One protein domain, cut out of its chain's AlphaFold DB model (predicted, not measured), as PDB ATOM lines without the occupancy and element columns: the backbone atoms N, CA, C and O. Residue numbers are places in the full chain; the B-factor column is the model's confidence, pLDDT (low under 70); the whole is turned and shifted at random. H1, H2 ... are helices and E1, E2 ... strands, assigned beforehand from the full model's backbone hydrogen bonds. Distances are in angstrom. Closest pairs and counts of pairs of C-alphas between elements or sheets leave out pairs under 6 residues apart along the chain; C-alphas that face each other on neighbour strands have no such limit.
ATOM      1  N   ASN A 500     110.994 154.479 139.431       70.62
ATOM      2  CA  ASN A 500     110.189 154.911 138.282       70.62
ATOM      3  C   ASN A 500     109.978 156.438 138.223       70.62
ATOM      4  O   ASN A 500     109.273 156.925 137.342       70.62
ATOM      5  N   VAL A 501     110.574 157.198 139.150       74.25
ATOM      6  CA  VAL A 501     110.497 158.665 139.187       74.25
ATOM      7  C   VAL A 501     111.672 159.261 138.410       74.25
ATOM      8  O   VAL A 501     112.834 158.940 138.677       74.25
ATOM      9  N   PHE A 502     111.360 160.134 137.452       68.38
ATOM     10  CA  PHE A 502     112.329 160.846 136.618       68.38
ATOM     11  C   PHE A 502     112.359 162.330 136.998       68.38
ATOM     12  O   PHE A 502     111.641 163.153 136.432       68.38
ATOM     13  N   SER A 503     113.187 162.672 137.985       76.69
ATOM     14  CA  SER A 503     113.542 164.057 138.319       76.69
ATOM     15  C   SER A 503     115.006 164.146 138.779       76.69
ATOM     16  O   SER A 503     115.490 163.189 139.392       76.69
ATOM     17  N   PRO A 504     115.711 165.277 138.571       68.69
ATOM     18  CA  PRO A 504     117.120 165.409 138.965       68.69
ATOM     19  C   PRO A 504     117.359 165.172 140.466       68.69
ATOM     20  O   PRO A 504     118.338 164.547 140.868       68.69
ATOM     21  N   GLU A 505     116.427 165.624 141.309       72.69
ATOM     22  CA  GLU A 505     116.476 165.432 142.763       72.69
ATOM     23  C   GLU A 505     116.280 163.958 143.156       72.69
ATOM     24  O   GLU A 505     116.961 163.456 144.057       72.69
ATOM     25  N   SER A 506     115.398 163.235 142.450       76.75
ATOM     26  CA  SER A 506     115.200 161.794 142.659       76.75
ATOM     27  C   SER A 506     116.406 160.966 142.207       76.75
ATOM     28  O   SER A 506     116.748 159.997 142.875       76.75
ATOM     29  N   GLU A 507     117.110 161.368 141.144       79.75
ATOM     30  CA  GLU A 507     118.313 160.672 140.666       79.75
ATOM     31  C   GLU A 507     119.477 160.791 141.647       79.75
ATOM     32  O   GLU A 507     120.153 159.801 141.921       79.75
ATOM     33  N   ILE A 508     119.669 161.965 142.250       82.75
ATOM     34  CA  ILE A 508     120.696 162.184 143.279       82.75
ATOM     35  C   ILE A 508     120.337 161.447 144.572       82.75
ATOM     36  O   ILE A 508     121.208 160.843 145.201       82.75
ATOM     37  N   SER A 509     119.061 161.452 144.960       83.69
ATOM     38  CA  SER A 509     118.577 160.697 146.123       83.69
ATOM     39  C   SER A 509     118.760 159.189 145.921       83.69
ATOM     40  O   SER A 509     119.301 158.505 146.790       83.69
ATOM     41  N   LEU A 510     118.429 158.682 144.730       86.56
ATOM     42  CA  LEU A 510     118.666 157.297 144.336       86.56
ATOM     43  C   LEU A 510     120.168 156.976 144.281       86.56
ATOM     44  O   LEU A 510     120.580 155.935 144.782       86.56
ATOM     45  N   ALA A 511     121.016 157.874 143.772       86.62
ATOM     46  CA  ALA A 511     122.469 157.697 143.778       86.62
ATOM     47  C   ALA A 511     123.039 157.595 145.206       86.62
ATOM     48  O   ALA A 511     123.893 156.748 145.469       86.62
ATOM     49  N   LYS A 512     122.538 158.401 146.152       86.88
ATOM     50  CA  LYS A 512     122.904 158.314 147.578       86.88
ATOM     51  C   LYS A 512     122.493 156.981 148.192       86.88
ATOM     52  O   LYS A 512     123.315 156.345 148.854       86.88
ATOM     53  N   LEU A 513     121.265 156.530 147.930       86.06
ATOM     54  CA  LEU A 513     120.784 155.209 148.348       86.06
ATOM     55  C   LEU A 513     121.642 154.088 147.744       86.06
ATOM     56  O   LEU A 513     122.008 153.154 148.449       86.06
ATOM     57  N   VAL A 514     122.053 154.210 146.481       87.56
ATOM     58  CA  VAL A 514     122.964 153.264 145.820       87.56
ATOM     59  C   VAL A 514     124.351 153.261 146.467       87.56
ATOM     60  O   VAL A 514     124.911 152.186 146.667       87.56
ATOM     61  N   VAL A 515     124.902 154.411 146.864       85.12
ATOM     62  CA  VAL A 515     126.177 154.474 147.604       85.12
ATOM     63  C   VAL A 515     126.058 153.834 148.994       85.12
ATOM     64  O   VAL A 515     126.943 153.071 149.389       85.12
ATOM     65  N   LEU A 516     124.948 154.069 149.702       82.81
ATOM     66  CA  LEU A 516     124.603 153.395 150.962       82.81
ATOM     67  C   LEU A 516     124.497 151.873 150.783       82.81
ATOM     68  O   LEU A 516     125.121 151.113 151.529       82.81
ATOM     69  N   LEU A 517     123.769 151.425 149.758       82.75
ATOM     70  CA  LEU A 517     123.647 150.015 149.399       82.75
ATOM     71  C   LEU A 517     125.008 149.420 149.038       82.75
ATOM     72  O   LEU A 517     125.314 148.339 149.528       82.75
ATOM     73  N   GLN A 518     125.860 150.099 148.265       79.69
ATOM     74  CA  GLN A 518     127.219 149.632 147.957       79.69
ATOM     75  C   GLN A 518     128.088 149.485 149.213       79.69
ATOM     76  O   GLN A 518     128.842 148.519 149.302       79.69
ATOM     77  N   GLY A 519     127.972 150.398 150.185       73.38
ATOM     78  CA  GLY A 519     128.688 150.312 151.465       73.38
ATOM     79  C   GLY A 519     128.220 149.161 152.367       73.38
ATOM     80  O   GLY A 519     129.012 148.634 153.144       73.38
ATOM     81  N   ARG A 520     126.950 148.748 152.249       73.94
ATOM     82  CA  ARG A 520     126.346 147.639 153.019       73.94
ATOM     83  C   ARG A 520     126.358 146.287 152.278       73.94
ATOM     84  O   ARG A 520     126.221 145.237 152.903       73.94
ATOM     85  N   SER A 521     126.516 146.300 150.956       73.50
ATOM     86  CA  SER A 521     126.478 145.120 150.080       73.50
ATOM     87  C   SER A 521     127.847 144.468 149.908       73.50
ATOM     88  O   SER A 521     128.888 145.045 150.212       73.50
ATOM     89  N   ARG A 522     127.865 143.252 149.353       69.25
ATOM     90  CA  ARG A 522     129.116 142.611 148.924       69.25
ATOM     91  C   ARG A 522     129.343 142.811 147.433       69.25
ATOM     92  O   ARG A 522     128.425 142.615 146.636       69.25
ATOM     93  N   GLN A 523     130.583 143.131 147.071       81.69
ATOM     94  CA  GLN A 523     131.064 142.957 145.706       81.69
ATOM     95  C   GLN A 523     131.071 141.458 145.373       81.69
ATOM     96  O   GLN A 523     131.547 140.647 146.168       81.69
ATOM     97  N   ILE A 524     130.529 141.090 144.212       79.69
ATOM     98  CA  ILE A 524     130.529 139.707 143.712       79.69
ATOM     99  C   ILE A 524     131.754 139.485 142.830       79.69
ATOM    100  O   ILE A 524     132.485 138.510 142.994       79.69
ATOM    101  N   PHE A 525     131.968 140.388 141.876       86.50
ATOM    102  CA  PHE A 525     133.134 140.386 141.008       86.50
ATOM    103  C   PHE A 525     133.426 141.799 140.504       86.50
ATOM    104  O   PHE A 525     132.574 142.691 140.537       86.50
ATOM    105  N   GLY A 526     134.655 141.985 140.036       82.00
ATOM    106  CA  GLY A 526     135.044 143.118 139.214       82.00
ATOM    107  C   GLY A 526     135.666 142.613 137.918       82.00
ATOM    108  O   GLY A 526     136.209 141.507 137.873       82.00
ATOM    109  N   SER A 527     135.579 143.411 136.862       82.44
ATOM    110  CA  SER A 527     136.265 143.175 135.595       82.44
ATOM    111  C   SER A 527     136.921 144.471 135.138       82.44
ATOM    112  O   SER A 527     136.349 145.551 135.287       82.44
ATOM    113  N   ARG A 528     138.150 144.379 134.630       81.50
ATOM    114  CA  ARG A 528     138.931 145.531 134.173       81.50
ATOM    115  C   ARG A 528     139.473 145.230 132.788       81.50
ATOM    116  O   ARG A 528     140.156 144.227 132.602       81.50
ATOM    117  N   VAL A 529     139.168 146.103 131.838       81.06
ATOM    118  CA  VAL A 529     139.626 146.012 130.452       81.06
ATOM    119  C   VAL A 529     140.471 147.239 130.193       81.06
ATOM    120  O   VAL A 529     140.042 148.365 130.435       81.06
ATOM    121  N   ARG A 530     141.702 147.021 129.748       78.19
ATOM    122  CA  ARG A 530     142.628 148.103 129.441       78.19
ATOM    123  C   ARG A 530     142.132 148.905 128.233       78.19
ATOM    124  O   ARG A 530     141.641 148.319 127.273       78.19
ATOM    125  N   ASP A 531     142.315 150.222 128.262       79.69
ATOM    126  CA  ASP A 531     142.247 151.033 127.048       79.69
ATOM    127  C   ASP A 531     143.562 150.895 126.269       79.69
ATOM    128  O   ASP A 531     144.650 151.195 126.774       79.69
ATOM    129  N   PHE A 532     143.459 150.387 125.044       79.88
ATOM    130  CA  PHE A 532     144.595 150.171 124.149       79.88
ATOM    131  C   PHE A 532     144.885 151.378 123.256       79.88
ATOM    132  O   PHE A 532     145.911 151.393 122.585       79.88
ATOM    133  N   THR A 533     144.022 152.397 123.268       75.31
ATOM    134  CA  THR A 533     144.296 153.687 122.619       75.31
ATOM    135  C   THR A 533     145.217 154.582 123.459       75.31
ATOM    136  O   THR A 533     145.727 155.571 122.945       75.31
ATOM    137  N   LEU A 534     145.488 154.204 124.719       71.50
ATOM    138  CA  LEU A 534     146.397 154.903 125.630       71.50
ATOM    139  C   LEU A 534     147.785 154.235 125.769       71.50
ATOM    140  O   LEU A 534     147.876 153.005 125.909       71.50
ATOM    141  N   PRO A 535     148.872 155.032 125.870       65.00
ATOM    142  CA  PRO A 535     150.209 154.538 126.205       65.00
ATOM    143  C   PRO A 535     150.276 153.750 127.526       65.00
ATOM    144  O   PRO A 535     149.426 153.867 128.413       65.00
ATOM    145  N   ARG A 536     151.330 152.937 127.704       61.16
ATOM    146  CA  ARG A 536     151.626 152.318 129.011       61.16
ATOM    147  C   ARG A 536     151.959 153.406 130.036       61.16
ATOM    148  O   ARG A 536     152.922 154.141 129.861       61.16
ATOM    149  N   ARG A 537     151.192 153.458 131.129       58.34
ATOM    150  CA  ARG A 537     151.511 154.295 132.292       58.34
ATOM    151  C   ARG A 537     152.829 153.835 132.931       58.34
ATOM    152  O   ARG A 537     153.088 152.635 133.024       58.34
ATOM    153  N   LEU A 538     153.605 154.798 133.420       55.47
ATOM    154  CA  LEU A 538     154.665 154.581 134.408       55.47
ATOM    155  C   LEU A 538     154.082 153.984 135.717       55.47
ATOM    156  O   LEU A 538     152.864 154.054 135.925       55.47
ATOM    157  N   PRO A 539     154.906 153.359 136.585       55.44
ATOM    158  CA  PRO A 539     154.435 152.780 137.845       55.44
ATOM    159  C   PRO A 539     153.689 153.796 138.727       55.44
ATOM    160  O   PRO A 539     154.010 154.980 138.745       55.44
ATOM    161  N   TRP A 540     152.683 153.303 139.453       50.81
ATOM    162  CA  TRP A 540     151.792 154.092 140.313       50.81
ATOM    163  C   TRP A 540     152.568 154.819 141.421       50.81
ATOM    164  O   TRP A 540     153.390 154.199 142.100       50.81
ATOM    165  N   CYS A 541     152.291 156.107 141.640       49.16
ATOM    166  CA  CYS A 541     152.925 156.902 142.694       49.16
ATOM    167  C   CYS A 541     151.926 157.272 143.798       49.16
ATOM    168  O   CYS A 541     150.756 157.517 143.531       49.16
ATOM    169  N   LEU A 542     152.397 157.400 145.044       45.72
ATOM    170  CA  LEU A 542     151.571 157.835 146.187       45.72
ATOM    171  C   LEU A 542     150.948 159.234 145.988       45.72
ATOM    172  O   LEU A 542     149.883 159.526 146.522       45.72
ATOM    173  N   SER A 543     151.573 160.087 145.174       47.03
ATOM    174  CA  SER A 543     151.030 161.389 144.767       47.03
ATOM    175  C   SER A 543     149.799 161.298 143.854       47.03
ATOM    176  O   SER A 543     149.103 162.298 143.707       47.03
ATOM    177  N   ASP A 544     149.495 160.132 143.273       50.59
ATOM    178  CA  ASP A 544     148.265 159.900 142.504       50.59
ATOM    179  C   ASP A 544     147.040 159.623 143.397       50.59
ATOM    180  O   ASP A 544     145.907 159.662 142.919       50.59
ATOM    181  N   GLU A 545     147.251 159.334 144.686       45.31
ATOM    182  CA  GLU A 545     146.181 159.106 145.670       45.31
ATOM    183  C   GLU A 545     145.746 160.405 146.370       45.31
ATOM    184  O   GLU A 545     144.663 160.477 146.956       45.31
ATOM    185  N   ILE A 546     146.575 161.452 146.285       43.94
ATOM    186  CA  ILE A 546     146.327 162.764 146.883       43.94
ATOM    187  C   ILE A 546     145.630 163.649 145.849       43.94
ATOM    188  O   ILE A 546     146.253 164.196 144.941       43.94
ATOM    189  N   LEU A 547     144.317 163.796 145.998       49.88
ATOM    190  CA  LEU A 547     143.523 164.650 145.121       49.88
ATOM    191  C   LEU A 547     143.704 166.128 145.456       49.88
ATOM    192  O   LEU A 547     143.642 166.533 146.617       49.88
ATOM    193  N   GLY A 558     142.242 168.008 125.741       56.25
ATOM    194  CA  GLY A 558     141.823 166.610 125.957       56.25
ATOM    195  C   GLY A 558     140.308 166.338 125.893       56.25
ATOM    196  O   GLY A 558     139.878 165.221 126.180       56.25
ATOM    197  N   SER A 559     139.484 167.316 125.501       58.78
ATOM    198  CA  SER A 559     138.020 167.176 125.366       58.78
ATOM    199  C   SER A 559     137.579 166.013 124.463       58.78
ATOM    200  O   SER A 559     136.643 165.294 124.806       58.78
ATOM    201  N   GLU A 560     138.268 165.787 123.345       61.47
ATOM    202  CA  GLU A 560     137.975 164.696 122.403       61.47
ATOM    203  C   GLU A 560     138.225 163.309 123.014       61.47
ATOM    204  O   GLU A 560     137.430 162.388 122.821       61.47
ATOM    205  N   TYR A 561     139.280 163.175 123.828       68.31
ATOM    206  CA  TYR A 561     139.569 161.941 124.558       68.31
ATOM    207  C   TYR A 561     138.447 161.611 125.553       68.31
ATOM    208  O   TYR A 561     137.967 160.478 125.591       68.31
ATOM    209  N   ARG A 562     137.951 162.615 126.294       69.25
ATOM    210  CA  ARG A 562     136.779 162.454 127.170       69.25
ATOM    211  C   ARG A 562     135.553 161.980 126.384       69.25
ATOM    212  O   ARG A 562     134.951 160.986 126.770       69.25
ATOM    213  N   LEU A 563     135.198 162.651 125.284       72.69
ATOM    214  CA  LEU A 563     134.036 162.274 124.463       72.69
ATOM    215  C   LEU A 563     134.145 160.828 123.946       72.69
ATOM    216  O   LEU A 563     133.157 160.096 123.937       72.69
ATOM    217  N   SER A 564     135.353 160.396 123.574       74.81
ATOM    218  CA  SER A 564     135.649 159.019 123.168       74.81
ATOM    219  C   SER A 564     135.411 158.006 124.297       74.81
ATOM    220  O   SER A 564     134.791 156.966 124.060       74.81
ATOM    221  N   VAL A 565     135.863 158.291 125.525       78.25
ATOM    222  CA  VAL A 565     135.658 157.428 126.706       78.25
ATOM    223  C   VAL A 565     134.185 157.373 127.113       78.25
ATOM    224  O   VAL A 565     133.646 156.277 127.290       78.25
ATOM    225  N   ASP A 566     133.526 158.530 127.199       80.25
ATOM    226  CA  ASP A 566     132.113 158.656 127.576       80.25
ATOM    227  C   ASP A 566     131.232 157.860 126.596       80.25
ATOM    228  O   ASP A 566     130.394 157.063 127.025       80.25
ATOM    229  N   ALA A 567     131.511 157.946 125.288       81.81
ATOM    230  CA  ALA A 567     130.845 157.138 124.268       81.81
ATOM    231  C   ALA A 567     131.082 155.621 124.434       81.81
ATOM    232  O   ALA A 567     130.173 154.838 124.169       81.81
ATOM    233  N   THR A 568     132.262 155.165 124.886       83.38
ATOM    234  CA  THR A 568     132.497 153.720 125.124       83.38
ATOM    235  C   THR A 568     131.640 153.204 126.269       83.38
ATOM    236  O   THR A 568     131.048 152.128 126.181       83.38
ATOM    237  N   LEU A 569     131.600 153.977 127.357       86.62
ATOM    238  CA  LEU A 569     130.831 153.652 128.551       86.62
ATOM    239  C   LEU A 569     129.337 153.632 128.215       86.62
ATOM    240  O   LEU A 569     128.653 152.668 128.553       86.62
ATOM    241  N   GLN A 570     128.860 154.625 127.460       87.56
ATOM    242  CA  GLN A 570     127.475 154.702 127.002       87.56
ATOM    243  C   GLN A 570     127.091 153.521 126.092       87.56
ATOM    244  O   GLN A 570     126.037 152.925 126.304       87.56
ATOM    245  N   SER A 571     127.949 153.101 125.150       85.25
ATOM    246  CA  SER A 571     127.709 151.888 124.344       85.25
ATOM    247  C   SER A 571     127.626 150.615 125.195       85.25
ATOM    248  O   SER A 571     126.824 149.726 124.901       85.25
ATOM    249  N   TYR A 572     128.407 150.509 126.277       88.12
ATOM    250  CA  TYR A 572     128.271 149.381 127.203       88.12
ATOM    251  C   TYR A 572     126.979 149.457 128.032       88.12
ATOM    252  O   TYR A 572     126.310 148.445 128.230       88.12
ATOM    253  N   VAL A 573     126.578 150.650 128.474       89.56
ATOM    254  CA  VAL A 573     125.301 150.874 129.168       89.56
ATOM    255  C   VAL A 573     124.103 150.544 128.262       89.56
ATOM    256  O   VAL A 573     123.147 149.922 128.719       89.56
ATOM    257  N   GLN A 574     124.173 150.859 126.966       87.94
ATOM    258  CA  GLN A 574     123.176 150.441 125.971       87.94
ATOM    259  C   GLN A 574     123.116 148.912 125.821       87.94
ATOM    260  O   GLN A 574     122.023 148.344 125.794       87.94
ATOM    261  N   TYR A 575     124.266 148.227 125.803       86.94
ATOM    262  CA  TYR A 575     124.309 146.759 125.845       86.94
ATOM    263  C   TYR A 575     123.648 146.205 127.122       86.94
ATOM    264  O   TYR A 575     122.832 145.289 127.033       86.94
ATOM    265  N   LEU A 576     123.916 146.789 128.298       87.81
ATOM    266  CA  LEU A 576     123.259 146.395 129.553       87.81
ATOM    267  C   LEU A 576     121.736 146.551 129.494       87.81
ATOM    268  O   LEU A 576     121.028 145.638 129.907       87.81
ATOM    269  N   LEU A 577     121.234 147.667 128.958       86.06
ATOM    270  CA  LEU A 577     119.797 147.907 128.786       86.06
ATOM    271  C   LEU A 577     119.143 146.916 127.813       86.06
ATOM    272  O   LEU A 577     117.993 146.532 128.012       86.06
ATOM    273  N   ARG A 578     119.872 146.457 126.789       83.50
ATOM    274  CA  ARG A 578     119.394 145.418 125.863       83.50
ATOM    275  C   ARG A 578     119.305 144.042 126.530       83.50
ATOM    276  O   ARG A 578     118.333 143.328 126.298       83.50
ATOM    277  N   VAL A 579     120.293 143.667 127.348       80.50
ATOM    278  CA  VAL A 579     120.294 142.384 128.080       80.50
ATOM    279  C   VAL A 579     119.299 142.400 129.250       80.50
ATOM    280  O   VAL A 579     118.656 141.387 129.524       80.50
ATOM    281  N   PHE A 580     119.121 143.552 129.905       85.06
ATOM    282  CA  PHE A 580     118.258 143.735 131.074       85.06
ATOM    283  C   PHE A 580     117.272 144.907 130.868       85.06
ATOM    284  O   PHE A 580     117.515 146.010 131.363       85.06
ATOM    285  N   PRO A 581     116.125 144.694 130.191       77.06
ATOM    286  CA  PRO A 581     115.219 145.779 129.784       77.06
ATOM    287  C   PRO A 581     114.566 146.600 130.908       77.06
ATOM    288  O   PRO A 581     114.059 147.684 130.635       77.06
ATOM    289  N   ARG A 582     114.549 146.117 132.162       78.44
ATOM    290  CA  ARG A 582     114.085 146.890 133.340       78.44
ATOM    291  C   ARG A 582     115.225 147.466 134.177       78.44
ATOM    292  O   ARG A 582     114.992 147.902 135.303       78.44
ATOM    293  N   ALA A 583     116.457 147.433 133.679       85.94
ATOM    294  CA  ALA A 583     117.559 148.069 134.374       85.94
ATOM    295  C   ALA A 583     117.397 149.596 134.345       85.94
ATOM    296  O   ALA A 583     117.145 150.175 133.289       85.94
ATOM    297  N   ARG A 584     117.577 150.264 135.491       87.88
ATOM    298  CA  ARG A 584     117.650 151.731 135.541       87.88
ATOM    299  C   ARG A 584     119.101 152.181 135.482       87.88
ATOM    300  O   ARG A 584     119.925 151.707 136.255       87.88
ATOM    301  N   VAL A 585     119.392 153.138 134.611       89.94
ATOM    302  CA  VAL A 585     120.676 153.844 134.583       89.94
ATOM    303  C   VAL A 585     120.575 155.096 135.451       89.94
ATOM    304  O   VAL A 585     119.569 155.801 135.410       89.94
ATOM    305  N   ILE A 586     121.623 155.366 136.221       89.06
ATOM    306  CA  ILE A 586     121.900 156.659 136.840       89.06
ATOM    307  C   ILE A 586     123.195 157.166 136.215       89.06
ATOM    308  O   ILE A 586     124.242 156.523 136.349       89.06
ATOM    309  N   ASP A 587     123.096 158.293 135.524       87.25
ATOM    310  CA  ASP A 587     124.230 159.066 135.034       87.25
ATOM    311  C   ASP A 587     124.851 159.826 136.215       87.25
ATOM    312  O   ASP A 587     124.161 160.531 136.957       87.25
ATOM    313  N   LEU A 588     126.151 159.633 136.425       83.19
ATOM    314  CA  LEU A 588     126.946 160.371 137.394       83.19
ATOM    315  C   LEU A 588     128.097 161.095 136.683       83.19
ATOM    316  O   LEU A 588     129.274 160.892 137.000       83.19
ATOM    317  N   ASP A 589     127.765 161.985 135.746       80.12
ATOM    318  CA  ASP A 589     128.690 163.016 135.287       80.12
ATOM    319  C   ASP A 589     129.012 163.984 136.439       80.12
ATOM    320  O   ASP A 589     128.216 164.843 136.828       80.12
ATOM    321  N   ALA A 590     130.237 163.907 136.956       72.50
ATOM    322  CA  ALA A 590     130.767 164.840 137.948       72.50
ATOM    323  C   ALA A 590     130.894 166.298 137.447       72.50
ATOM    324  O   ALA A 590     131.226 167.182 138.232       72.50
ATOM    325  N   ASN A 591     130.610 166.594 136.173       71.56
ATOM    326  CA  ASN A 591     130.456 167.966 135.674       71.56
ATOM    327  C   ASN A 591     129.049 168.536 135.923       71.56
ATOM    328  O   ASN A 591     128.859 169.747 135.748       71.56
ATOM    329  N   ASN A 592     128.076 167.709 136.316       75.88
ATOM    330  CA  ASN A 592     126.788 168.170 136.817       75.88
ATOM    331  C   ASN A 592     127.013 168.857 138.172       75.88
ATOM    332  O   ASN A 592     127.468 168.234 139.134       75.88
ATOM    333  N   ALA A 593     126.684 170.151 138.247       71.38
ATOM    334  CA  ALA A 593     126.919 170.973 139.430       71.38
ATOM    335  C   ALA A 593     126.314 170.344 140.695       71.38
ATOM    336  O   ALA A 593     126.964 170.324 141.739       71.38
ATOM    337  N   ILE A 594     125.123 169.748 140.580       73.38
ATOM    338  CA  ILE A 594     124.402 169.176 141.717       73.38
ATOM    339  C   ILE A 594     125.096 167.894 142.217       73.38
ATOM    340  O   ILE A 594     125.302 167.740 143.419       73.38
ATOM    341  N   VAL A 595     125.578 167.034 141.306       75.44
ATOM    342  CA  VAL A 595     126.392 165.843 141.637       75.44
ATOM    343  C   VAL A 595     127.726 166.244 142.277       75.44
ATOM    344  O   VAL A 595     128.128 165.659 143.279       75.44
ATOM    345  N   SER A 596     128.392 167.271 141.739       70.44
ATOM    346  CA  SER A 596     129.671 167.771 142.269       70.44
ATOM    347  C   SER A 596     129.547 168.485 143.621       70.44
ATOM    348  O   SER A 596     130.505 168.504 144.388       70.44
ATOM    349  N   SER A 597     128.376 169.052 143.926       71.19
ATOM    350  CA  SER A 597     128.108 169.733 145.198       71.19
ATOM    351  C   SER A 597     127.853 168.772 146.362       71.19
ATOM    352  O   SER A 597     127.933 169.176 147.522       71.19
ATOM    353  N   ASP A 598     127.567 167.499 146.074       78.31
ATOM    354  CA  ASP A 598     127.234 166.518 147.096       78.31
ATOM    355  C   ASP A 598     128.471 165.802 147.652       78.31
ATOM    356  O   ASP A 598     129.168 165.074 146.944       78.31
ATOM    357  N   ALA A 599     128.720 165.952 148.953       74.31
ATOM    358  CA  ALA A 599     129.898 165.383 149.606       74.31
ATOM    359  C   ALA A 599     129.958 163.841 149.545       74.31
ATOM    360  O   ALA A 599     131.052 163.275 149.464       74.31
ATOM    361  N   THR A 600     128.809 163.154 149.561       76.25
ATOM    362  CA  THR A 600     128.741 161.684 149.524       76.25
ATOM    363  C   THR A 600     129.079 161.154 148.134       76.25
ATOM    364  O   THR A 600     129.879 160.222 148.015       76.25
ATOM    365  N   LEU A 601     128.536 161.769 147.078       76.44
ATOM    366  CA  LEU A 601     128.874 161.417 145.696       76.44
ATOM    367  C   LEU A 601     130.313 161.826 145.349       76.44
ATOM    368  O   LEU A 601     131.067 161.004 144.823       76.44
ATOM    369  N   LEU A 602     130.747 163.032 145.738       70.00
ATOM    370  CA  LEU A 602     132.115 163.512 145.519       70.00
ATOM    371  C   LEU A 602     133.161 162.570 146.138       70.00
ATOM    372  O   LEU A 602     134.166 162.267 145.494       70.00
ATOM    373  N   HIS A 603     132.900 162.012 147.329       69.00
ATOM    374  CA  HIS A 603     133.763 160.993 147.943       69.00
ATOM    375  C   HIS A 603     133.926 159.731 147.068       69.00
ATOM    376  O   HIS A 603     134.982 159.096 147.103       69.00
ATOM    377  N   ARG A 604     132.931 159.336 146.261       71.81
ATOM    378  CA  ARG A 604     133.044 158.149 145.388       71.81
ATOM    379  C   ARG A 604     133.933 158.395 144.169       71.81
ATOM    380  O   ARG A 604     134.656 157.480 143.774       71.81
ATOM    381  N   PHE A 605     133.949 159.614 143.627       67.88
ATOM    382  CA  PHE A 605     134.845 159.978 142.522       67.88
ATOM    383  C   PHE A 605     136.322 160.019 142.933       67.88
ATOM    384  O   PHE A 605     137.187 159.717 142.108       67.88
ATOM    385  N   ARG A 606     136.617 160.314 144.211       57.97
ATOM    386  CA  ARG A 606     137.989 160.387 144.752       57.97
ATOM    387  C   ARG A 606     138.839 159.163 144.388       57.97
ATOM    388  O   ARG A 606     139.959 159.307 143.919       57.97
ATOM    389  N   CYS A 607     138.289 157.955 144.496       52.09
ATOM    390  CA  CYS A 607     139.029 156.714 144.229       52.09
ATOM    391  C   CYS A 607     139.157 156.332 142.735       52.09
ATOM    392  O   CYS A 607     139.644 155.240 142.435       52.09
ATOM    393  N   ARG A 608     138.670 157.155 141.792       61.41
ATOM    394  CA  ARG A 608     138.605 156.812 140.353       61.41
ATOM    395  C   ARG A 608     139.260 157.826 139.414       61.41
ATOM    396  O   ARG A 608     139.334 157.547 138.220       61.41
ATOM    397  N   TYR A 609     139.716 158.969 139.927       62.66
ATOM    398  CA  TYR A 609     140.221 160.075 139.112       62.66
ATOM    399  C   TYR A 609     141.343 159.654 138.145       62.66
ATOM    400  O   TYR A 609     142.214 158.852 138.486       62.66
ATOM    401  N   GLY A 610     141.306 160.188 136.923       61.47
ATOM    402  CA  GLY A 610     142.243 159.851 135.859       61.47
ATOM    403  C   GLY A 610     143.299 160.928 135.644       61.47
ATOM    404  O   GLY A 610     142.989 162.037 135.205       61.47
ATOM    405  N   LYS A 611     144.561 160.573 135.905       64.94
ATOM    406  CA  LYS A 611     145.744 161.363 135.552       64.94
ATOM    407  C   LYS A 611     146.642 160.548 134.626       64.94
ATOM    408  O   LYS A 611     147.173 159.504 135.020       64.94
ATOM    409  N   PHE A 612     146.828 161.053 133.414       62.94
ATOM    410  CA  PHE A 612     147.752 160.525 132.423       62.94
ATOM    411  C   PHE A 612     148.840 161.566 132.125       62.94
ATOM    412  O   PHE A 612     148.574 162.764 132.149       62.94
ATOM    413  N   ILE A 613     150.067 161.111 131.876       63.03
ATOM    414  CA  ILE A 613     151.183 161.960 131.448       63.03
ATOM    415  C   ILE A 613     151.599 161.445 130.073       63.03
ATOM    416  O   ILE A 613     151.978 160.277 129.956       63.03
ATOM    417  N   SER A 614     151.461 162.277 129.042       60.41
ATOM    418  CA  SER A 614     151.839 161.936 127.669       60.41
ATOM    419  C   SER A 614     153.367 161.937 127.483       60.41
ATOM    420  O   SER A 614     154.090 162.442 128.345       60.41
ATOM    421  N   PRO A 615     153.895 161.341 126.394       57.19
ATOM    422  CA  PRO A 615     155.343 161.209 126.184       57.19
ATOM    423  C   PRO A 615     156.105 162.544 126.120       57.19
ATOM    424  O   PRO A 615     157.286 162.590 126.449       57.19
ATOM    425  N   ASP A 616     155.419 163.625 125.744       62.88
ATOM    426  CA  ASP A 616     155.892 165.017 125.749       62.88
ATOM    427  C   ASP A 616     155.915 165.672 127.151       62.88
ATOM    428  O   ASP A 616     156.290 166.833 127.294       62.88
ATOM    429  N   GLY A 617     155.502 164.944 128.194       62.12
ATOM    430  CA  GLY A 617     155.393 165.431 129.569       62.12
ATOM    431  C   GLY A 617     154.094 166.179 129.888       62.12
ATOM    432  O   GLY A 617     153.932 166.629 131.025       62.12
ATOM    433  N   SER A 618     153.152 166.312 128.944       64.38
ATOM    434  CA  SER A 618     151.877 166.994 129.204       64.38
ATOM    435  C   SER A 618     150.980 166.171 130.143       64.38
ATOM    436  O   SER A 618     150.853 164.952 130.013       64.38
ATOM    437  N   GLU A 619     150.348 166.825 131.122       66.75
ATOM    438  CA  GLU A 619     149.477 166.153 132.089       66.75
ATOM    439  C   GLU A 619     148.001 166.239 131.667       66.75
ATOM    440  O   GLU A 619     147.322 167.241 131.910       66.75
ATOM    441  N   ILE A 620     147.481 165.155 131.089       65.94
ATOM    442  CA  ILE A 620     146.059 165.012 130.769       65.94
ATOM    443  C   ILE A 620     145.314 164.549 132.027       65.94
ATOM    444  O   ILE A 620     145.384 163.390 132.446       65.94
ATOM    445  N   ARG A 621     144.568 165.480 132.625       67.12
ATOM    446  CA  ARG A 621     143.599 165.217 133.694       67.12
ATOM    447  C   ARG A 621     142.201 165.121 133.104       67.12
ATOM    448  O   ARG A 621     141.767 166.050 132.426       67.12
ATOM    449  N   PHE A 622     141.467 164.061 133.420       66.81
ATOM    450  CA  PHE A 622     140.062 163.939 133.040       66.81
ATOM    451  C   PHE A 622     139.219 163.435 134.212       66.81
ATOM    452  O   PHE A 622     139.684 162.705 135.092       66.81
ATOM    453  N   VAL A 623     137.949 163.834 134.215       66.00
ATOM    454  CA  VAL A 623     136.984 163.399 135.224       66.00
ATOM    455  C   VAL A 623     136.361 162.086 134.751       66.00
ATOM    456  O   VAL A 623     135.834 162.058 133.639       66.00
ATOM    457  N   PRO A 624     136.431 160.995 135.532       67.44
ATOM    458  CA  PRO A 624     135.859 159.718 135.133       67.44
ATOM    459  C   PRO A 624     134.331 159.806 135.146       67.44
ATOM    460  O   PRO A 624     133.720 159.962 136.205       67.44
ATOM    461  N   HIS A 625     133.718 159.672 133.973       78.50
ATOM    462  CA  HIS A 625     132.277 159.491 133.862       78.50
ATOM    463  C   HIS A 625     131.902 158.139 134.487       78.50
ATOM    464  O   HIS A 625     132.546 157.115 134.220       78.50
ATOM    465  N   LEU A 626     130.896 158.140 135.361       85.06
ATOM    466  CA  LEU A 626     130.444 156.956 136.079       85.06
ATOM    467  C   LEU A 626     128.960 156.711 135.807       85.06
ATOM    468  O   LEU A 626     128.161 157.638 135.839       85.06
ATOM    469  N   TYR A 627     128.592 155.453 135.601       89.69
ATOM    470  CA  TYR A 627     127.207 155.018 135.494       89.69
ATOM    471  C   TYR A 627     126.922 153.971 136.568       89.69
ATOM    472  O   TYR A 627     127.680 153.008 136.730       89.69
ATOM    473  N   TYR A 628     125.807 154.123 137.281       91.38
ATOM    474  CA  TYR A 628     125.221 153.021 138.042       91.38
ATOM    475  C   TYR A 628     124.076 152.421 137.238       91.38
ATOM    476  O   TYR A 628     123.107 153.107 136.931       91.38
ATOM    477  N   VAL A 629     124.173 151.134 136.921       91.88
ATOM    478  CA  VAL A 629     123.094 150.380 136.284       91.88
ATOM    479  C   VAL A 629     122.492 149.435 137.318       91.88
ATOM    480  O   VAL A 629     123.143 148.512 137.811       91.88
ATOM    481  N   LEU A 630     121.250 149.727 137.689       91.56
ATOM    482  CA  LEU A 630     120.468 149.043 138.707       91.56
ATOM    483  C   LEU A 630     119.632 147.955 138.040       91.56
ATOM    484  O   LEU A 630     118.661 148.263 137.355       91.56
ATOM    485  N   ILE A 631     120.007 146.691 138.231       89.75
ATOM    486  CA  ILE A 631     119.359 145.534 137.603       89.75
ATOM    487  C   ILE A 631     118.580 144.766 138.685       89.75
ATOM    488  O   ILE A 631     119.206 144.206 139.591       89.75
ATOM    489  N   PRO A 632     117.234 144.708 138.632       87.88
ATOM    490  CA  PRO A 632     116.444 143.864 139.529       87.88
ATOM    491  C   PRO A 632     116.879 142.396 139.424       87.88
ATOM    492  O   PRO A 632     117.029 141.880 138.317       87.88
ATOM    493  N   ILE A 633     117.056 141.688 140.546       86.19
ATOM    494  CA  ILE A 633     117.587 140.307 140.512       86.19
ATOM    495  C   ILE A 633     116.665 139.363 139.719       86.19
ATOM    496  O   ILE A 633     117.152 138.540 138.942       86.19
ATOM    497  N   GLY A 634     115.345 139.552 139.811       72.81
ATOM    498  CA  GLY A 634     114.367 138.789 139.025       72.81
ATOM    499  C   GLY A 634     114.527 138.933 137.503       72.81
ATOM    500  O   GLY A 634     114.159 138.019 136.769       72.81
ATOM    501  N   ASP A 635     115.130 140.021 137.011       67.69
ATOM    502  CA  ASP A 635     115.404 140.199 135.581       67.69
ATOM    503  C   ASP A 635     116.604 139.362 135.103       67.69
ATOM    504  O   ASP A 635     116.600 138.910 133.960       67.69
ATOM    505  N   ALA A 636     117.571 139.050 135.976       65.25
ATOM    506  CA  ALA A 636     118.617 138.068 135.674       65.25
ATOM    507  C   ALA A 636     118.064 136.628 135.663       65.25
ATOM    508  O   ALA A 636     118.532 135.772 134.910       65.25
ATOM    509  N   GLU A 637     117.028 136.334 136.451       63.91
ATOM    510  CA  GLU A 637     116.408 135.002 136.479       63.91
ATOM    511  C   GLU A 637     115.581 134.701 135.213       63.91
ATOM    512  O   GLU A 637     115.630 133.565 134.731       63.91
ATOM    513  N   ARG A 638     114.956 135.716 134.591       56.44
ATOM    514  CA  ARG A 638     114.047 135.619 133.418       56.44
ATOM    515  C   ARG A 638     114.446 134.652 132.300       56.44
ATOM    516  O   ARG A 638     113.582 133.949 131.790       56.44
ATOM    517  N   MET A 639     115.722 134.592 131.909       51.06
ATOM    518  CA  MET A 639     116.193 133.844 130.721       51.06
ATOM    519  C   MET A 639     116.151 132.296 130.844       51.06
ATOM    520  O   MET A 639     117.062 131.620 130.376       51.06
ATOM    521  N   GLN A 640     115.165 131.708 131.533       42.28
ATOM    522  CA  GLN A 640     115.009 130.244 131.630       42.28
ATOM    523  C   GLN A 640     113.554 129.743 131.708       42.28
ATOM    524  O   GLN A 640     113.313 128.561 131.465       42.28
ATOM    525  N   ALA A 650     107.543 140.958 141.022       57.94
ATOM    526  CA  ALA A 650     108.721 140.859 141.876       57.94
ATOM    527  C   ALA A 650     109.205 142.248 142.333       57.94
ATOM    528  O   ALA A 650     109.808 142.984 141.552       57.94
ATOM    529  N   THR A 651     108.968 142.578 143.605       73.50
ATOM    530  CA  THR A 651     109.441 143.824 144.228       73.50
ATOM    531  C   THR A 651     110.927 143.767 144.585       73.50
ATOM    532  O   THR A 651     111.432 142.706 144.973       73.50
ATOM    533  N   LEU A 652     111.638 144.898 144.525       80.69
ATOM    534  CA  LEU A 652     113.050 144.984 144.939       80.69
ATOM    535  C   LEU A 652     113.223 144.591 146.407       80.69
ATOM    536  O   LEU A 652     114.181 143.897 146.747       80.69
ATOM    537  N   ARG A 653     112.256 144.940 147.262       79.56
ATOM    538  CA  ARG A 653     112.234 144.529 148.673       79.56
ATOM    539  C   ARG A 653     112.302 143.003 148.868       79.56
ATOM    540  O   ARG A 653     112.869 142.536 149.856       79.56
ATOM    541  N   ARG A 654     111.727 142.220 147.945       75.38
ATOM    542  CA  ARG A 654     111.688 140.744 147.986       75.38
ATOM    543  C   ARG A 654     112.813 140.098 147.179       75.38
ATOM    544  O   ARG A 654     113.532 139.254 147.711       75.38
ATOM    545  N   GLY A 655     112.971 140.502 145.919       75.62
ATOM    546  CA  GLY A 655     113.940 139.924 144.986       75.62
ATOM    547  C   GLY A 655     115.368 140.442 145.162       75.62
ATOM    548  O   GLY A 655     116.308 139.684 144.964       75.62
ATOM    549  N   GLY A 656     115.545 141.697 145.578       86.69
ATOM    550  CA  GLY A 656     116.843 142.368 145.665       86.69
ATOM    551  C   GLY A 656     117.298 143.029 144.360       86.69
ATOM    552  O   GLY A 656     116.610 142.999 143.334       86.69
ATOM    553  N   LEU A 657     118.484 143.637 144.415       90.25
ATOM    554  CA  LEU A 657     119.037 144.490 143.365       90.25
ATOM    555  C   LEU A 657     120.531 144.217 143.129       90.25
ATOM    556  O   LEU A 657     121.330 144.197 144.069       90.25
ATOM    557  N   PHE A 658     120.926 144.085 141.862       91.81
ATOM    558  CA  PHE A 658     122.318 144.218 141.443       91.81
ATOM    559  C   PHE A 658     122.630 145.680 141.115       91.81
ATOM    560  O   PHE A 658     121.912 146.326 140.354       91.81
ATOM    561  N   VAL A 659     123.740 146.184 141.650       92.25
ATOM    562  CA  VAL A 659     124.310 147.487 141.296       92.25
ATOM    563  C   VAL A 659     125.556 147.230 140.460       92.25
ATOM    564  O   VAL A 659     126.597 146.834 140.990       92.25
ATOM    565  N   VAL A 660     125.451 147.447 139.150       92.06
ATOM    566  CA  VAL A 660     126.581 147.393 138.220       92.06
ATOM    567  C   VAL A 660     127.155 148.800 138.102       92.06
ATOM    568  O   VAL A 660     126.550 149.684 137.501       92.06
ATOM    569  N   GLN A 661     128.320 149.021 138.700       89.88
ATOM    570  CA  GLN A 661     129.067 150.263 138.552       89.88
ATOM    571  C   GLN A 661     129.940 150.162 137.300       89.88
ATOM    572  O   GLN A 661     130.844 149.331 137.277       89.88
ATOM    573  N   VAL A 662     129.686 150.993 136.289       89.25
ATOM    574  CA  VAL A 662     130.454 151.066 135.034       89.25
ATOM    575  C   VAL A 662     131.182 152.407 134.989       89.25
ATOM    576  O   VAL A 662     130.563 153.450 135.179       89.25
ATOM    577  N   GLY A 663     132.487 152.413 134.732       86.75
ATOM    578  CA  GLY A 663     133.235 153.664 134.605       86.75
ATOM    579  C   GLY A 663     134.647 153.482 134.077       86.75
ATOM    580  O   GLY A 663     135.107 152.364 133.839       86.75
ATOM    581  N   PHE A 664     135.350 154.597 133.918       79.19
ATOM    582  CA  PHE A 664     136.768 154.596 133.572       79.19
ATOM    583  C   PHE A 664     137.631 154.871 134.807       79.19
ATOM    584  O   PHE A 664     137.304 155.728 135.623       79.19
ATOM    585  N   GLN A 665     138.735 154.141 134.959       72.31
ATOM    586  CA  GLN A 665     139.702 154.328 136.039       72.31
ATOM    587  C   GLN A 665     141.121 154.335 135.463       72.31
ATOM    588  O   GLN A 665     141.690 153.288 135.143       72.31
ATOM    589  N   VAL A 666     141.705 155.534 135.384       66.38
ATOM    590  CA  VAL A 666     143.069 155.828 134.901       66.38
ATOM    591  C   VAL A 666     143.331 155.426 133.441       66.38
ATOM    592  O   VAL A 666     143.469 156.297 132.596       66.38
ATOM    593  N   ALA A 667     143.428 154.128 133.154       67.12
ATOM    594  CA  ALA A 667     143.676 153.561 131.821       67.12
ATOM    595  C   ALA A 667     142.938 152.222 131.608       67.12
ATOM    596  O   ALA A 667     143.274 151.439 130.720       67.12
ATOM    597  N   HIS A 668     141.962 151.927 132.470       75.19
ATOM    598  CA  HIS A 668     141.121 150.742 132.382       75.19
ATOM    599  C   HIS A 668     139.661 151.163 132.468       75.19
ATOM    600  O   HIS A 668     139.262 151.869 133.394       75.19
ATOM    601  N   PHE A 669     138.844 150.644 131.563       82.31
ATOM    602  CA  PHE A 669     137.422 150.528 131.816       82.31
ATOM    603  C   PHE A 669     137.231 149.513 132.947       82.31
ATOM    604  O   PHE A 669     137.816 148.426 132.928       82.31
ATOM    605  N   ALA A 670     136.429 149.868 133.942       82.50
ATOM    606  CA  ALA A 670     136.175 149.057 135.118       82.50
ATOM    607  C   ALA A 670     134.675 148.811 135.275       82.50
ATOM    608  O   ALA A 670     133.862 149.730 135.151       82.50
ATOM    609  N   ILE A 671     134.338 147.567 135.603       87.81
ATOM    610  CA  ILE A 671     133.040 147.196 136.147       87.81
ATOM    611  C   ILE A 671     133.228 146.568 137.508       87.81
ATOM    612  O   ILE A 671     134.012 145.633 137.653       87.81
ATOM    613  N   ASP A 672     132.449 147.037 138.474       87.81
ATOM    614  CA  ASP A 672     132.343 146.441 139.796       87.81
ATOM    615  C   ASP A 672     130.862 146.146 140.081       87.81
ATOM    616  O   ASP A 672     130.018 147.044 140.047       87.81
ATOM    617  N   VAL A 673     130.538 144.872 140.322       89.31
ATOM    618  CA  VAL A 673     129.159 144.409 140.538       89.31
ATOM    619  C   VAL A 673     128.930 144.116 142.015       89.31
ATOM    620  O   VAL A 673     129.598 143.261 142.604       89.31
ATOM    621  N   PHE A 674     127.946 144.796 142.596       90.06
ATOM    622  CA  PHE A 674     127.500 144.628 143.977       90.06
ATOM    623  C   PHE A 674     126.085 144.049 143.997       90.06
ATOM    624  O   PHE A 674     125.305 144.275 143.073       90.06
ATOM    625  N   MET A 675     125.736 143.321 145.058       87.81
ATOM    626  CA  MET A 675     124.397 142.748 145.227       87.81
ATOM    627  C   MET A 675     123.823 143.066 146.602       87.81
ATOM    628  O   MET A 675     124.372 142.644 147.625       87.81
ATOM    629  N   ALA A 676     122.681 143.748 146.587       87.44
ATOM    630  CA  ALA A 676     121.801 143.947 147.724       87.44
ATOM    631  C   ALA A 676     120.713 142.862 147.685       87.44
ATOM    632  O   ALA A 676     119.839 142.876 146.820       87.44
ATOM    633  N   SER A 677     120.793 141.886 148.591       80.81
ATOM    634  CA  SER A 677     119.817 140.790 148.659       80.81
ATOM    635  C   SER A 677     118.476 141.294 149.187       80.81
ATOM    636  O   SER A 677     118.445 141.989 150.202       80.81
ATOM    637  N   GLY A 678     117.377 140.916 148.531       79.06
ATOM    638  CA  GLY A 678     116.028 141.147 149.044       79.06
ATOM    639  C   GLY A 678     115.672 140.167 150.165       79.06
ATOM    640  O   GLY A 678     116.314 139.126 150.323       79.06
ATOM    641  N   GLY A 679     114.629 140.491 150.932       72.50
ATOM    642  CA  GLY A 679     114.239 139.756 152.143       72.50
ATOM    643  C   GLY A 679     113.654 138.354 151.923       72.50
ATOM    644  O   GLY A 679     113.345 137.686 152.900       72.50
ATOM    645  N   SER A 680     113.476 137.904 150.676       69.94
ATOM    646  CA  SER A 680     113.031 136.537 150.350       69.94
ATOM    647  C   SER A 680     113.995 135.781 149.427       69.94
ATOM    648  O   SER A 680     113.651 134.714 148.922       69.94
ATOM    649  N   LEU A 681     115.187 136.327 149.165       71.69
ATOM    650  CA  LEU A 681     116.173 135.717 148.274       71.69
ATOM    651  C   LEU A 681     117.163 134.861 149.079       71.69
ATOM    652  O   LEU A 681     118.007 135.384 149.807       71.69
ATOM    653  N   SER A 682     117.090 133.537 148.927       71.56
ATOM    654  CA  SER A 682     117.997 132.618 149.625       71.56
ATOM    655  C   SER A 682     119.439 132.727 149.115       71.56
ATOM    656  O   SER A 682     119.698 133.084 147.963       71.56
ATOM    657  N   ALA A 683     120.411 132.359 149.955       69.19
ATOM    658  CA  ALA A 683     121.831 132.455 149.605       69.19
ATOM    659  C   ALA A 683     122.235 131.613 148.374       69.19
ATOM    660  O   ALA A 683     123.167 131.993 147.663       69.19
ATOM    661  N   SER A 684     121.545 130.497 148.107       68.69
ATOM    662  CA  SER A 684     121.768 129.658 146.922       68.69
ATOM    663  C   SER A 684     121.207 130.297 145.649       68.69
ATOM    664  O   SER A 684     121.916 130.340 144.645       68.69
ATOM    665  N   MET A 685     119.996 130.862 145.703       73.00
ATOM    666  CA  MET A 685     119.410 131.615 144.584       73.00
ATOM    667  C   MET A 685     120.235 132.865 144.271       73.00
ATOM    668  O   MET A 685     120.591 133.096 143.120       73.00
ATOM    669  N   ALA A 686     120.662 133.602 145.298       77.19
ATOM    670  CA  ALA A 686     121.543 134.756 145.151       77.19
ATOM    671  C   ALA A 686     122.884 134.396 144.478       77.19
ATOM    672  O   ALA A 686     123.362 135.127 143.613       77.19
ATOM    673  N   ALA A 687     123.483 133.251 144.831       78.00
ATOM    674  CA  ALA A 687     124.705 132.761 144.191       78.00
ATOM    675  C   ALA A 687     124.477 132.316 142.733       78.00
ATOM    676  O   ALA A 687     125.318 132.590 141.875       78.00
ATOM    677  N   LEU A 688     123.341 131.674 142.437       81.56
ATOM    678  CA  LEU A 688     122.956 131.276 141.082       81.56
ATOM    679  C   LEU A 688     122.714 132.499 140.186       81.56
ATOM    680  O   LEU A 688     123.285 132.579 139.098       81.56
ATOM    681  N   ALA A 689     121.935 133.474 140.661       81.12
ATOM    682  CA  ALA A 689     121.674 134.729 139.966       81.12
ATOM    683  C   ALA A 689     122.972 135.516 139.725       81.12
ATOM    684  O   ALA A 689     123.207 135.987 138.617       81.12
ATOM    685  N   ALA A 690     123.867 135.583 140.718       85.19
ATOM    686  CA  ALA A 690     125.186 136.200 140.584       85.19
ATOM    687  C   ALA A 690     126.082 135.501 139.542       85.19
ATOM    688  O   ALA A 690     126.758 136.169 138.756       85.19
ATOM    689  N   ALA A 691     126.092 134.164 139.512       84.12
ATOM    690  CA  ALA A 691     126.854 133.387 138.536       84.12
ATOM    691  C   ALA A 691     126.289 133.520 137.112       84.12
ATOM    692  O   ALA A 691     127.059 133.587 136.152       84.12
ATOM    693  N   LYS A 692     124.959 133.597 136.979       81.56
ATOM    694  CA  LYS A 692     124.263 133.821 135.707       81.56
ATOM    695  C   LYS A 692     124.512 135.236 135.181       81.56
ATOM    696  O   LYS A 692     125.053 135.373 134.094       81.56
ATOM    697  N   LEU A 693     124.300 136.259 136.012       86.94
ATOM    698  CA  LEU A 693     124.649 137.647 135.706       86.94
ATOM    699  C   LEU A 693     126.114 137.770 135.249       86.94
ATOM    700  O   LEU A 693     126.399 138.441 134.265       86.94
ATOM    701  N   LYS A 694     127.057 137.080 135.907       86.06
ATOM    702  CA  LYS A 694     128.467 137.064 135.481       86.06
ATOM    703  C   LYS A 694     128.685 136.450 134.089       86.06
ATOM    704  O   LYS A 694     129.593 136.890 133.393       86.06
ATOM    705  N   ARG A 695     127.901 135.438 133.697       81.12
ATOM    706  CA  ARG A 695     127.945 134.844 132.349       81.12
ATOM    707  C   ARG A 695     127.352 135.797 131.307       81.12
ATOM    708  O   ARG A 695     127.943 135.953 130.248       81.12
ATOM    709  N   ASP A 696     126.244 136.457 131.629       80.62
ATOM    710  CA  ASP A 696     125.531 137.357 130.711       80.62
ATOM    711  C   ASP A 696     126.274 138.709 130.521       80.62
ATOM    712  O   ASP A 696     126.132 139.398 129.503       80.62
ATOM    713  N   LEU A 697     127.119 139.093 131.489       84.31
ATOM    714  CA  LEU A 697     127.943 140.309 131.475       84.31
ATOM    715  C   LEU A 697     129.284 140.125 130.743       84.31
ATOM    716  O   LEU A 697     130.361 140.060 131.339       84.31
ATOM    717  N   ILE A 698     129.222 140.164 129.411       83.88
ATOM    718  CA  ILE A 698     130.360 139.964 128.498       83.88
ATOM    719  C   ILE A 698     131.236 141.241 128.342       83.88
ATOM    720  O   ILE A 698     131.526 141.707 127.238       83.88
TER     721      ILE A 698
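Overview. This is residues 500 to 547, 558 to 640 and 650 to 698 of the 1041 residues of an uncharacterized protein of Trypanosoma cruzi (UniProt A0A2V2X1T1). A twisted antiparallel sheet of five long and short strands forms the core, with H2 and H7 running along one face and H1 crossing the other. The hairpin of E3 and E4 lies beyond one end of this sheet, and the short helices H5 and H6 lie by the opposite end. The 180 printed residues hold seven named helices and seven named strands, in the order H1 E1 H2 E2 H3 H4 E3 E4 E5 H5 H6 E6 E7 H7, and the class is mixed. The large sheet runs E1 E7 E6 E5 E2. The whole is compact, with a radius of gyration of the C-alphas of 17.3 A, yet elongated, spanning 56 by 34 by 29 A.

Along the chain. In the large sheet, E1 is residues 522 to 530, 24.3 A long; E7 is 668 to 677, 28.6 A; E6 is 656 to 665, 27.5 A; E5 is 626 to 632, 19.5 A; and E2 is 584 to 588. H2, residues 559 to 579, measures 30.6 A. H1, residues 504 to 520, measures 24.5 A from C-alpha 504 at (117.120, 165.409, 138.965). H7, residues 683 to 696, measures 19.9 A and ends with C-alpha 696 at (125.531, 137.357, 130.711). The shorter elements are H3, 593 to 597; H4, 599 to 606; E3, 610 to 613; E4, 619 to 622; H5, 633 to 637; and H6, 652 to 655.

Arrangement. Across the sheet, N 527 and O 671 of E1 and E7 are 2.8 A apart, N 661 and O 672 of the hairpin E6 and E7 2.9 A, N 629 and O 660 of E5 and E6 2.8 A, and N 586 and O 628 of E2 and E5 2.8 A. H2 is over E6 and E5, at a height over the sheet of 8.4 A. H7, on the same face, is over E7 at 9.4 A. H1, on the opposite face at 9.1 A, runs across the strands, at 83 degrees to E2 on the local plane. Its residues 511 to 515 touch H4, closest at C-alphas Lys 512 and Leu 601, 7.0 A. H3 and H4 only just touch, only at the corner, with 3 pairs of C-alphas within 8 A. H5 touches H7, closest at C-alphas Ala 636 and Leu 693, 6.0 A. H6 only grazes the sheet. In the hairpin E3 and E4, N 620 and O 612 are 2.8 A apart. Every O i to N i+4 pair is within hydrogen-bond range in H1, H2, H3, H5 and H7, and 3 of 4 are in H4; H6 is too short for one.

Size, cuts and confidence. The C-alphas farthest apart, of Asp 616 and Ser 680, are 57.0 A apart. Residues 548 to 557 and 641 to 649 are not printed, leaving gaps of 19.3 A and 16.0 A between C-alphas. Of the links printed whole, none is long. Mean pLDDT of the printed part is 75.2, and 54 residues are under 70, among them 535 to 547 and 605 to 624.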